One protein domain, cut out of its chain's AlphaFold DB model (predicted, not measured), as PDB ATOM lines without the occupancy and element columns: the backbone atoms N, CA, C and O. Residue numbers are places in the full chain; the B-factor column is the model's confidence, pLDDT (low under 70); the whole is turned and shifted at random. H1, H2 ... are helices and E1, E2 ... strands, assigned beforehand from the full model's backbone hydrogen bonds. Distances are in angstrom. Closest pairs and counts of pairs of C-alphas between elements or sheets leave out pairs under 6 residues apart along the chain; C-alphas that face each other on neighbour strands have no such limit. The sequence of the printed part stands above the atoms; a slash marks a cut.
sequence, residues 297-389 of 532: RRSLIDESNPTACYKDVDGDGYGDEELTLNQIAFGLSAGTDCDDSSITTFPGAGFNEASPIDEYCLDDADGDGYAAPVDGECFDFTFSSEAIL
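Overview. This is residues 297 to 389 of the 532 residues of an uncharacterized protein of Deltaproteobacteria bacterium (UniProt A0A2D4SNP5). There is little regular structure: a body mostly of loops, with the short helix H1 at one end and the small strand hairpin E1 and E2 towards the other, from which a long tail leads away. Residues 375 to 389 of this tail stand free and make much of the length. The printed part has 93 residues, of which 11 are in named elements, in the order H1, E1, E2; the class is mixed, and the two-strand sheet is antiparallel. The whole is only just extended, close to loose, with a radius of gyration of the C-alphas of 19.0 A and spans of 70 by 24 by 20 A.

Along the chain. Residues 297 to 324 hold no named element. H1, residues 325 to 329, begins at C-alpha 325 (263.677, 321.879, 282.223) and measures 6.2 A. E1, residues 345 to 347, measures 7.2 A. E2, residues 361 to 363, measures 7.0 A and ends at C-alpha 363 (244.604, 330.096, 263.716).

Arrangement. E1 and E2 form an antiparallel hairpin, at 142 degrees between directions. C-alphas 345 and 363 face each other at 4.2 A, and N 346 and O 362 are within hydrogen-bond range at 3.4 A. H1 and E2 are apart. In H1 the O i to N i+4 pair is within hydrogen-bond range.

Size, cuts and confidence. Without residues 375 to 389 the body spans 38 by 21 by 16 A. The printed part has no cut, and both links are long. Mean pLDDT of the printed part is 71.7; residues 301, 306, 354 to 359 and 372 to 389 are under 70.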
ATOM      1  N   ARG A 297     251.857 312.738 275.198       81.50
ATOM      2  CA  ARG A 297     253.278 312.446 274.971       81.50
ATOM      3  C   ARG A 297     253.458 311.366 273.924       81.50
ATOM      4  O   ARG A 297     253.697 310.212 274.250       81.50
ATOM      5  N   ARG A 298     253.502 311.807 272.678       74.31
ATOM      6  CA  ARG A 298     253.512 310.925 271.520       74.31
ATOM      7  C   ARG A 298     254.575 311.300 270.499       74.31
ATOM      8  O   ARG A 298     255.211 312.361 270.568       74.31
ATOM      9  N   SER A 299     254.787 310.399 269.549       73.06
ATOM     10  CA  SER A 299     255.587 310.668 268.355       73.06
ATOM     11  C   SER A 299     254.700 311.322 267.295       73.06
ATOM     12  O   SER A 299     253.706 310.743 266.873       73.06
ATOM     13  N   LEU A 300     255.056 312.525 266.843       71.94
ATOM     14  CA  LEU A 300     254.204 313.328 265.959       71.94
ATOM     15  C   LEU A 300     254.668 313.267 264.499       71.94
ATOM     16  O   LEU A 300     255.846 313.472 264.201       71.94
ATOM     17  N   ILE A 301     253.739 312.973 263.583       63.16
ATOM     18  CA  ILE A 301     254.017 312.796 262.143       63.16
ATOM     19  C   ILE A 301     254.370 314.128 261.470       63.16
ATOM     20  O   ILE A 301     255.188 314.142 260.544       63.16
ATOM     21  N   ASP A 302     253.795 315.226 261.958       72.94
ATOM     22  CA  ASP A 302     253.940 316.564 261.377       72.94
ATOM     23  C   ASP A 302     255.153 317.332 261.936       72.94
ATOM     24  O   ASP A 302     255.465 318.447 261.519       72.94
ATOM     25  N   GLU A 303     255.939 316.666 262.787       80.31
ATOM     26  CA  GLU A 303     257.212 317.156 263.295       80.31
ATOM     27  C   GLU A 303     258.408 316.709 262.443       80.31
ATOM     28  O   GLU A 303     258.464 315.637 261.835       80.31
ATOM     29  N   SER A 304     259.466 317.526 262.450       76.75
ATOM     30  CA  SER A 304     260.675 317.261 261.647       76.75
ATOM     31  C   SER A 304     261.407 315.957 262.011       76.75
ATOM     32  O   SER A 304     262.228 315.463 261.225       76.75
ATOM     33  N   ASN A 305     261.130 315.399 263.193       76.19
ATOM     34  CA  ASN A 305     261.612 314.099 263.632       76.19
ATOM     35  C   ASN A 305     260.451 313.244 264.173       76.19
ATOM     36  O   ASN A 305     260.235 313.232 265.381       76.19
ATOM     37  N   PRO A 306     259.801 312.424 263.332       68.62
ATOM     38  CA  PRO A 306     258.624 311.634 263.714       68.62
ATOM     39  C   PRO A 306     258.931 310.441 264.640       68.62
ATOM     40  O   PRO A 306     258.108 309.557 264.812       68.62
ATOM     41  N   THR A 307     260.147 310.366 265.188       71.81
ATOM     42  CA  THR A 307     260.569 309.353 266.175       71.81
ATOM     43  C   THR A 307     261.013 309.977 267.499       71.81
ATOM     44  O   THR A 307     261.525 309.283 268.374       71.81
ATOM     45  N   ALA A 308     260.924 311.305 267.625       78.50
ATOM     46  CA  ALA A 308     261.143 311.990 268.889       78.50
ATOM     47  C   ALA A 308     259.833 312.060 269.679       78.50
ATOM     48  O   ALA A 308     258.762 312.191 269.104       78.50
ATOM     49  N   CYS A 309     259.961 312.019 271.003       83.12
ATOM     50  CA  CYS A 309     258.843 312.193 271.916       83.12
ATOM     51  C   CYS A 309     258.549 313.682 272.095       83.12
ATOM     52  O   CYS A 309     259.417 314.417 272.593       83.12
ATOM     53  N   TYR A 310     257.358 314.115 271.710       85.38
ATOM     54  CA  TYR A 310     256.879 315.481 271.888       85.38
ATOM     55  C   TYR A 310     255.834 315.524 272.994       85.38
ATOM     56  O   TYR A 310     255.358 314.485 273.443       85.38
ATOM     57  N   LYS A 311     255.539 316.721 273.497       87.38
ATOM     58  CA  LYS A 311     254.323 316.940 274.275       87.38
ATOM     59  C   LYS A 311     253.309 317.600 273.351       87.38
ATOM     60  O   LYS A 311     253.745 318.446 272.596       87.38
ATOM     61  N   ASP A 312     252.054 317.194 273.407       86.25
ATOM     62  CA  ASP A 312     250.967 317.730 272.583       86.25
ATOM     63  C   ASP A 312     249.759 317.927 273.507       86.25
ATOM     64  O   ASP A 312     249.202 316.962 274.035       86.25
ATOM     65  N   VAL A 313     249.466 319.169 273.891       87.75
ATOM     66  CA  VAL A 313     248.459 319.441 274.931       87.75
ATOM     67  C   VAL A 313     247.044 319.503 274.393       87.75
ATOM     68  O   VAL A 313     246.119 319.117 275.117       87.75
ATOM     69  N   ASP A 314     246.875 320.029 273.193       85.12
ATOM     70  CA  ASP A 314     245.582 320.291 272.574       85.12
ATOM     71  C   ASP A 314     245.231 319.299 271.460       85.12
ATOM     72  O   ASP A 314     244.063 319.253 271.061       85.12
ATOM     73  N   GLY A 315     246.165 318.429 271.070       85.00
ATOM     74  CA  GLY A 315     245.936 317.279 270.207       85.00
ATOM     75  C   GLY A 315     245.879 317.630 268.725       85.00
ATOM     76  O   GLY A 315     245.191 316.928 267.976       85.00
ATOM     77  N   ASP A 316     246.525 318.713 268.288       83.62
ATOM     78  CA  ASP A 316     246.537 319.116 266.876       83.62
ATOM     79  C   ASP A 316     247.576 318.384 266.018       83.62
ATOM     80  O   ASP A 316     247.547 318.479 264.786       83.62
ATOM     81  N   GLY A 317     248.449 317.597 266.652       83.38
ATOM     82  CA  GLY A 317     249.500 316.847 265.984       83.38
ATOM     83  C   GLY A 317     250.852 317.562 265.904       83.38
ATOM     84  O   GLY A 317     251.779 316.991 265.316       83.38
ATOM     85  N   TYR A 318     251.001 318.745 266.503       85.44
ATOM     86  CA  TYR A 318     252.255 319.488 266.640       85.44
ATOM     87  C   TYR A 318     252.734 319.492 268.096       85.44
ATOM     88  O   TYR A 318     251.967 319.413 269.046       85.44
ATOM     89  N   GLY A 319     254.055 319.474 268.292       88.69
ATOM     90  CA  GLY A 319     254.611 319.347 269.640       88.69
ATOM     91  C   GLY A 319     254.828 320.704 270.300       88.69
ATOM     92  O   GLY A 319     255.403 321.570 269.652       88.69
ATOM     93  N   ASP A 320     254.529 320.866 271.589       89.44
ATOM     94  CA  ASP A 320     254.747 322.108 272.342       89.44
ATOM     95  C   ASP A 320     256.160 322.693 272.095       89.44
ATOM     96  O   ASP A 320     257.191 322.031 272.341       89.44
ATOM     97  N   GLU A 321     256.243 323.962 271.684       88.19
ATOM     98  CA  GLU A 321     257.517 324.684 271.524       88.19
ATOM     99  C   GLU A 321     258.194 324.905 272.894       88.19
ATOM    100  O   GLU A 321     259.426 324.838 273.033       88.19
ATOM    101  N   GLU A 322     257.403 325.127 273.947       85.88
ATOM    102  CA  GLU A 322     257.887 325.567 275.259       85.88
ATOM    103  C   GLU A 322     257.888 324.449 276.314       85.88
ATOM    104  O   GLU A 322     256.978 324.266 277.127       85.88
ATOM    105  N   LEU A 323     259.018 323.741 276.406       84.94
ATOM    106  CA  LEU A 323     259.234 322.720 277.433       84.94
ATOM    107  C   LEU A 323     259.910 323.257 278.705       84.94
ATOM    108  O   LEU A 323     260.924 323.960 278.691       84.94
ATOM    109  N   THR A 324     259.445 322.795 279.867       86.62
ATOM    110  CA  THR A 324     260.163 322.989 281.133       86.62
ATOM    111  C   THR A 324     261.456 322.167 281.182       86.62
ATOM    112  O   THR A 324     261.582 321.092 280.596       86.62
ATOM    113  N   LEU A 325     262.417 322.608 282.003       83.94
ATOM    114  CA  LEU A 325     263.677 321.879 282.223       83.94
ATOM    115  C   LEU A 325     263.479 320.429 282.696       83.94
ATOM    116  O   LEU A 325     264.340 319.588 282.447       83.94
ATOM    117  N   ASN A 326     262.371 320.136 283.383       83.00
ATOM    118  CA  ASN A 326     262.056 318.775 283.801       83.00
ATOM    119  C   ASN A 326     261.611 317.922 282.608       83.00
ATOM    120  O   ASN A 326     262.071 316.797 282.488       83.00
ATOM    121  N   GLN A 327     260.780 318.457 281.713       82.44
ATOM    122  CA  GLN A 327     260.306 317.754 280.515       82.44
ATOM    123  C   GLN A 327     261.463 317.370 279.587       82.44
ATOM    124  O   GLN A 327     261.582 316.207 279.211       82.44
ATOM    125  N   ILE A 328     262.389 318.300 279.346       81.62
ATOM    126  CA  ILE A 328     263.605 318.036 278.560       81.62
ATOM    127  C   ILE A 328     264.470 316.957 279.235       81.62
ATOM    128  O   ILE A 328     265.027 316.081 278.576       81.62
ATOM    129  N   ALA A 329     264.579 316.981 280.568       81.38
ATOM    130  CA  ALA A 329     265.332 315.972 281.316       81.38
ATOM    131  C   ALA A 329     264.684 314.573 281.290       81.38
ATOM    132  O   ALA A 329     265.392 313.589 281.500       81.38
ATOM    133  N   PHE A 330     263.377 314.490 281.023       76.19
ATOM    134  CA  PHE A 330     262.637 313.245 280.804       76.19
ATOM    135  C   PHE A 330     262.711 312.736 279.355       76.19
ATOM    136  O   PHE A 330     262.172 311.673 279.081       76.19
ATOM    137  N   GLY A 331     263.416 313.435 278.458       77.88
ATOM    138  CA  GLY A 331     263.621 312.994 277.075       77.88
ATOM    139  C   GLY A 331     262.652 313.589 276.053       77.88
ATOM    140  O   GLY A 331     262.718 313.190 274.895       77.88
ATOM    141  N   LEU A 332     261.809 314.555 276.446       84.12
ATOM    142  CA  LEU A 332     260.956 315.284 275.505       84.12
ATOM    143  C   LEU A 332     261.774 316.225 274.616       84.12
ATOM    144  O   LEU A 332     262.685 316.918 275.089       84.12
ATOM    145  N   SER A 333     261.417 316.255 273.336       88.62
ATOM    146  CA  SER A 333     261.898 317.219 272.348       88.62
ATOM    147  C   SER A 333     260.895 318.362 272.232       88.62
ATOM    148  O   SER A 333     259.696 318.125 272.281       88.62
ATOM    149  N   ALA A 334     261.391 319.597 272.123       86.88
ATOM    150  CA  ALA A 334     260.533 320.739 271.814       86.88
ATOM    151  C   ALA A 334     260.059 320.606 270.364       86.88
ATOM    152  O   ALA A 334     260.900 320.332 269.494       86.88
ATOM    153  N   GLY A 335     258.754 320.738 270.143       87.88
ATOM    154  CA  GLY A 335     258.164 320.720 268.808       87.88
ATOM    155  C   GLY A 335     258.007 322.130 268.257       87.88
ATOM    156  O   GLY A 335     258.823 323.015 268.550       87.88
ATOM    157  N   THR A 336     257.011 322.303 267.401       89.06
ATOM    158  CA  THR A 336     256.741 323.539 266.669       89.06
ATOM    159  C   THR A 336     255.381 324.164 266.968       89.06
ATOM    160  O   THR A 336     255.120 325.253 266.452       89.06
ATOM    161  N   ASP A 337     254.563 323.538 267.816       88.25
ATOM    162  CA  ASP A 337     253.313 324.119 268.293       88.25
ATOM    163  C   ASP A 337     253.595 325.378 269.118       88.25
ATOM    164  O   ASP A 337     254.404 325.416 270.046       88.25
ATOM    165  N   CYS A 338     252.943 326.444 268.699       87.06
ATOM    166  CA  CYS A 338     253.106 327.794 269.182       87.06
ATOM    167  C   CYS A 338     251.989 328.220 270.146       87.06
ATOM    168  O   CYS A 338     252.132 329.268 270.794       87.06
ATOM    169  N   ASP A 339     250.891 327.462 270.228       88.06
ATOM    170  CA  ASP A 339     249.790 327.678 271.160       88.06
ATOM    171  C   ASP A 339     249.191 326.344 271.621       88.06
ATOM    172  O   ASP A 339     248.101 326.000 271.183       88.06
ATOM    173  N   ASP A 340     249.829 325.734 272.633       87.81
ATOM    174  CA  ASP A 340     249.422 324.503 273.343       87.81
ATOM    175  C   ASP A 340     247.986 324.504 273.951       87.81
ATOM    176  O   ASP A 340     247.664 323.723 274.860       87.81
ATOM    177  N   SER A 341     247.144 325.483 273.631       91.00
ATOM    178  CA  SER A 341     245.767 325.600 274.105       91.00
ATOM    179  C   SER A 341     244.725 325.614 272.991       91.00
ATOM    180  O   SER A 341     243.530 325.755 273.293       91.00
ATOM    181  N   SER A 342     245.145 325.476 271.736       87.88
ATOM    182  CA  SER A 342     244.318 325.689 270.563       87.88
ATOM    183  C   SER A 342     244.622 324.672 269.469       87.88
ATOM    184  O   SER A 342     245.489 324.880 268.631       87.88
ATOM    185  N   ILE A 343     243.741 323.669 269.358       89.00
ATOM    186  CA  ILE A 343     243.828 322.611 268.337       89.00
ATOM    187  C   ILE A 343     243.795 323.125 266.874       89.00
ATOM    188  O   ILE A 343     243.901 322.367 265.912       89.00
ATOM    189  N   THR A 344     243.531 324.417 266.676       87.69
ATOM    190  CA  THR A 344     243.445 325.074 265.366       87.69
ATOM    191  C   THR A 344     244.576 326.066 265.121       87.69
ATOM    192  O   THR A 344     244.559 326.744 264.093       87.69
ATOM    193  N   THR A 345     245.539 326.198 266.041       89.69
ATOM    194  CA  THR A 345     246.604 327.207 265.982       89.69
ATOM    195  C   THR A 345     247.995 326.585 265.958       89.69
ATOM    196  O   THR A 345     248.681 326.524 266.964       89.69
ATOM    197  N   PHE A 346     248.463 326.254 264.760       87.44
ATOM    198  CA  PHE A 346     249.766 325.623 264.547       87.44
ATOM    199  C   PHE A 346     250.455 326.155 263.285       87.44
ATOM    200  O   PHE A 346     249.828 326.828 262.448       87.44
ATOM    201  N   PRO A 347     251.762 325.885 263.101       86.00
ATOM    202  CA  PRO A 347     252.457 326.217 261.866       86.00
ATOM    203  C   PRO A 347     251.781 325.597 260.637       86.00
ATOM    204  O   PRO A 347     251.743 324.383 260.461       86.00
ATOM    205  N   GLY A 348     251.268 326.450 259.748       81.31
ATOM    206  CA  GLY A 348     250.657 326.010 258.492       81.31
ATOM    207  C   GLY A 348     249.150 325.736 258.527       81.31
ATOM    208  O   GLY A 348     248.630 325.289 257.503       81.31
ATOM    209  N   ALA A 349     248.436 326.066 259.614       85.06
ATOM    210  CA  ALA A 349     246.969 325.972 259.679       85.06
ATOM    211  C   ALA A 349     246.274 326.693 258.499       85.06
ATOM    212  O   ALA A 349     245.387 326.150 257.850       85.06
ATOM    213  N   GLY A 350     246.773 327.869 258.103       79.50
ATOM    214  CA  GLY A 350     246.296 328.630 256.943       79.50
ATOM    215  C   GLY A 350     246.869 328.189 255.587       79.50
ATOM    216  O   GLY A 350     247.287 329.029 254.791       79.50
ATOM    217  N   PHE A 351     246.944 326.891 255.279       77.44
ATOM    218  CA  PHE A 351     247.668 326.374 254.100       77.44
ATOM    219  C   PHE A 351     247.247 326.962 252.732       77.44
ATOM    220  O   PHE A 351     248.001 326.865 251.757       77.44
ATOM    221  N   ASN A 352     246.064 327.576 252.630       78.19
ATOM    222  CA  ASN A 352     245.574 328.225 251.415       78.19
ATOM    223  C   ASN A 352     245.988 329.700 251.267       78.19
ATOM    224  O   ASN A 352     245.733 330.289 250.204       78.19
ATOM    225  N   GLU A 353     246.624 330.330 252.259       73.69
ATOM    226  CA  GLU A 353     247.070 331.718 252.105       73.69
ATOM    227  C   GLU A 353     248.358 331.810 251.266       73.69
ATOM    228  O   GLU A 353     249.169 330.889 251.134       73.69
ATOM    229  N   ALA A 354     248.540 332.949 250.595       67.38
ATOM    230  CA  ALA A 354     249.636 333.115 249.651       67.38
ATOM    231  C   ALA A 354     250.998 333.193 250.379       67.38
ATOM    232  O   ALA A 354     251.322 334.221 250.965       67.38
ATOM    233  N   SER A 355     251.781 332.111 250.268       57.88
ATOM    234  CA  SER A 355     253.183 331.889 250.694       57.88
ATOM    235  C   SER A 355     254.054 333.139 250.972       57.88
ATOM    236  O   SER A 355     254.053 334.076 250.158       57.88
ATOM    237  N   PRO A 356     254.907 333.128 252.026       51.19
ATOM    238  CA  PRO A 356     255.339 331.980 252.836       51.19
ATOM    239  C   PRO A 356     254.761 332.052 254.250       51.19
ATOM    240  O   PRO A 356     255.149 332.922 255.025       51.19
ATOM    241  N   ILE A 357     253.821 331.172 254.570       58.47
ATOM    242  CA  ILE A 357     253.196 331.137 255.896       58.47
ATOM    243  C   ILE A 357     253.102 329.732 256.496       58.47
ATOM    244  O   ILE A 357     252.571 329.561 257.581       58.47
ATOM    245  N   ASP A 358     253.712 328.759 255.826       59.00
ATOM    246  CA  ASP A 358     253.926 327.399 256.319       59.00
ATOM    247  C   ASP A 358     254.785 327.347 257.598       59.00
ATOM    248  O   ASP A 358     254.781 326.343 258.291       59.00
ATOM    249  N   GLU A 359     255.497 328.429 257.933       63.97
ATOM    250  CA  GLU A 359     256.293 328.568 259.166       63.97
ATOM    251  C   GLU A 359     255.608 329.451 260.234       63.97
ATOM    252  O   GLU A 359     256.140 329.608 261.331       63.97
ATOM    253  N   TYR A 360     254.461 330.082 259.940       76.75
ATOM    254  CA  TYR A 360     253.789 330.951 260.913       76.75
ATOM    255  C   TYR A 360     252.708 330.206 261.686       76.75
ATOM    256  O   TYR A 360     251.867 329.529 261.107       76.75
ATOM    257  N   CYS A 361     252.717 330.448 262.994       82.88
ATOM    258  CA  CYS A 361     251.637 330.151 263.918       82.88
ATOM    259  C   CYS A 361     250.379 330.942 263.541       82.88
ATOM    260  O   CYS A 361     250.342 332.165 263.731       82.88
ATOM    261  N   LEU A 362     249.391 330.278 262.955       84.62
ATOM    262  CA  LEU A 362     248.150 330.892 262.490       84.62
ATOM    263  C   LEU A 362     246.963 330.077 262.991       84.62
ATOM    264  O   LEU A 362     247.096 328.874 263.150       84.62
ATOM    265  N   ASP A 363     245.829 330.734 263.226       85.44
ATOM    266  CA  ASP A 363     244.604 330.096 263.716       85.44
ATOM    267  C   ASP A 363     243.619 329.865 262.563       85.44
ATOM    268  O   ASP A 363     243.222 330.831 261.909       85.44
ATOM    269  N   ASP A 364     243.218 328.618 262.320       83.56
ATOM    270  CA  ASP A 364     242.172 328.225 261.361       83.56
ATOM    271  C   ASP A 364     240.991 327.569 262.096       83.56
ATOM    272  O   ASP A 364     240.744 326.363 262.029       83.56
ATOM    273  N   ALA A 365     240.259 328.385 262.853       84.19
ATOM    274  CA  ALA A 365     239.166 327.917 263.699       84.19
ATOM    275  C   ALA A 365     237.968 327.309 262.934       84.19
ATOM    276  O   ALA A 365     237.137 326.637 263.555       84.19
ATOM    277  N   ASP A 366     237.814 327.571 261.630       78.12
ATOM    278  CA  ASP A 366     236.711 327.035 260.818       78.12
ATOM    279  C   ASP A 366     237.126 325.922 259.841       78.12
ATOM    280  O   ASP A 366     236.247 325.269 259.259       78.12
ATOM    281  N   GLY A 367     238.426 325.624 259.754       81.06
ATOM    282  CA  GLY A 367     238.984 324.493 259.020       81.06
ATOM    283  C   GLY A 367     238.851 324.635 257.506       81.06
ATOM    284  O   GLY A 367     238.830 323.626 256.788       81.06
ATOM    285  N   ASP A 368     238.686 325.858 257.002       79.50
ATOM    286  CA  ASP A 368     238.570 326.121 255.568       79.50
ATOM    287  C   ASP A 368     239.945 326.235 254.868       79.50
ATOM    288  O   ASP A 368     240.034 326.311 253.631       79.50
ATOM    289  N   GLY A 369     241.023 326.160 255.656       79.44
ATOM    290  CA  GLY A 369     242.413 326.258 255.243       79.44
ATOM    291  C   GLY A 369     242.921 327.689 255.099       79.44
ATOM    292  O   GLY A 369     244.018 327.876 254.564       79.44
ATOM    293  N   TYR A 370     242.150 328.702 255.494       76.56
ATOM    294  CA  TYR A 370     242.572 330.099 255.573       76.56
ATOM    295  C   TYR A 370     242.580 330.566 257.029       76.56
ATOM    296  O   TYR A 370     241.606 330.411 257.750       76.56
ATOM    297  N   ALA A 371     243.656 331.231 257.453       73.62
ATOM    298  CA  ALA A 371     243.717 331.737 258.815       73.62
ATOM    299  C   ALA A 371     242.675 332.836 259.094       73.62
ATOM    300  O   ALA A 371     242.390 333.708 258.258       73.62
ATOM    301  N   ALA A 372     242.171 332.850 260.327       67.75
ATOM    302  CA  ALA A 372     241.346 333.918 260.853       67.75
ATOM    303  C   ALA A 372     242.093 335.267 260.762       67.75
ATOM    304  O   ALA A 372     243.302 335.353 261.009       67.75
ATOM    305  N   PRO A 373     241.396 336.366 260.414       55.12
ATOM    306  CA  PRO A 373     242.031 337.666 260.272       55.12
ATOM    307  C   PRO A 373     242.632 338.109 261.608       55.12
ATOM    308  O   PRO A 373     241.910 338.399 262.558       55.12
ATOM    309  N   VAL A 374     243.961 338.206 261.653       49.41
ATOM    310  CA  VAL A 374     244.713 338.676 262.823       49.41
ATOM    311  C   VAL A 374     244.178 340.049 263.249       49.41
ATOM    312  O   VAL A 374     244.212 341.004 262.464       49.41
ATOM    313  N   ASP A 375     243.660 340.153 264.476       39.09
ATOM    314  CA  ASP A 375     243.058 341.369 265.032       39.09
ATOM    315  C   ASP A 375     243.975 342.592 264.832       39.09
ATOM    316  O   ASP A 375     244.978 342.770 265.530       39.09
ATOM    317  N   GLY A 376     243.646 343.471 263.876       35.81
ATOM    318  CA  GLY A 376     244.524 344.610 263.602       35.81
ATOM    319  C   GLY A 376     244.098 345.666 262.587       35.81
ATOM    320  O   GLY A 376     244.499 346.816 262.763       35.81
ATOM    321  N   GLU A 377     243.288 345.372 261.565       29.11
ATOM    322  CA  GLU A 377     242.957 346.379 260.536       29.11
ATOM    323  C   GLU A 377     241.494 346.326 260.055       29.11
ATOM    324  O   GLU A 377     241.195 345.973 258.917       29.11
ATOM    325  N   CYS A 378     240.558 346.774 260.895       27.97
ATOM    326  CA  CYS A 378     239.205 347.120 260.443       27.97
ATOM    327  C   CYS A 378     239.155 348.583 259.954       27.97
ATOM    328  O   CYS A 378     239.445 349.511 260.713       27.97
ATOM    329  N   PHE A 379     238.758 348.810 258.695       30.09
ATOM    330  CA  PHE A 379     238.520 350.148 258.129       30.09
ATOM    331  C   PHE A 379     237.064 350.602 258.340       30.09
ATOM    332  O   PHE A 379     236.124 349.913 257.954       30.09
ATOM    333  N   ASP A 380     236.889 351.801 258.898       25.59
ATOM    334  CA  ASP A 380     235.591 352.434 259.164       25.59
ATOM    335  C   ASP A 380     235.055 353.179 257.915       25.59
ATOM    336  O   ASP A 380     235.780 353.967 257.295       25.59
ATOM    337  N   PHE A 381     233.788 352.965 257.537       28.86
ATOM    338  CA  PHE A 381     233.134 353.644 256.405       28.86
ATOM    339  C   PHE A 381     232.009 354.569 256.889       28.86
ATOM    340  O   PHE A 381     230.995 354.121 257.414       28.86
ATOM    341  N   THR A 382     232.120 355.873 256.616       25.02
ATOM    342  CA  THR A 382     231.031 356.846 256.823       25.02
ATOM    343  C   THR A 382     230.329 357.163 255.501       25.02
ATOM    344  O   THR A 382     230.924 357.750 254.595       25.02
ATOM    345  N   PHE A 383     229.042 356.830 255.383       30.62
ATOM    346  CA  PHE A 383     228.219 357.216 254.231       30.62
ATOM    347  C   PHE A 383     227.577 358.590 254.470       30.62
ATOM    348  O   PHE A 383     226.885 358.796 255.464       30.62
ATOM    349  N   SER A 384     227.775 359.540 253.550       27.47
ATOM    350  CA  SER A 384     226.974 360.768 253.489       27.47
ATOM    351  C   SER A 384     225.974 360.681 252.337       27.47
ATOM    352  O   SER A 384     226.245 360.086 251.294       27.47
ATOM    353  N   SER A 385     224.794 361.263 252.546       34.25
ATOM    354  CA  SER A 385     223.567 361.095 251.755       34.25
ATOM    355  C   SER A 385     223.592 361.645 250.318       34.25
ATOM    356  O   SER A 385     222.546 361.749 249.688       34.25
ATOM    357  N   GLU A 386     224.757 361.956 249.751       35.47
ATOM    358  CA  GLU A 386     224.895 362.405 248.359       35.47
ATOM    359  C   GLU A 386     226.215 361.913 247.733       35.47
ATOM    360  O   GLU A 386     227.053 362.699 247.293       35.47
ATOM    361  N   ALA A 387     226.434 360.597 247.668       31.88
ATOM    362  CA  ALA A 387     227.582 360.034 246.956       31.88
ATOM    363  C   ALA A 387     227.185 359.532 245.555       31.88
ATOM    364  O   ALA A 387     226.739 358.402 245.369       31.88
ATOM    365  N   ILE A 388     227.390 360.369 244.533       30.27
ATOM    366  CA  ILE A 388     227.440 359.918 243.134       30.27
ATOM    367  C   ILE A 388     228.840 359.345 242.889       30.27
ATOM    368  O   ILE A 388     229.807 360.097 242.749       30.27
ATOM    369  N   LEU A 389     228.962 358.020 242.793       31.23
ATOM    370  CA  LEU A 389     230.199 357.378 242.346       31.23
ATOM    371  C   LEU A 389     230.429 357.705 240.860       31.23
ATOM    372  O   LEU A 389     229.645 357.323 239.991       31.23
TER     373      LEU A 389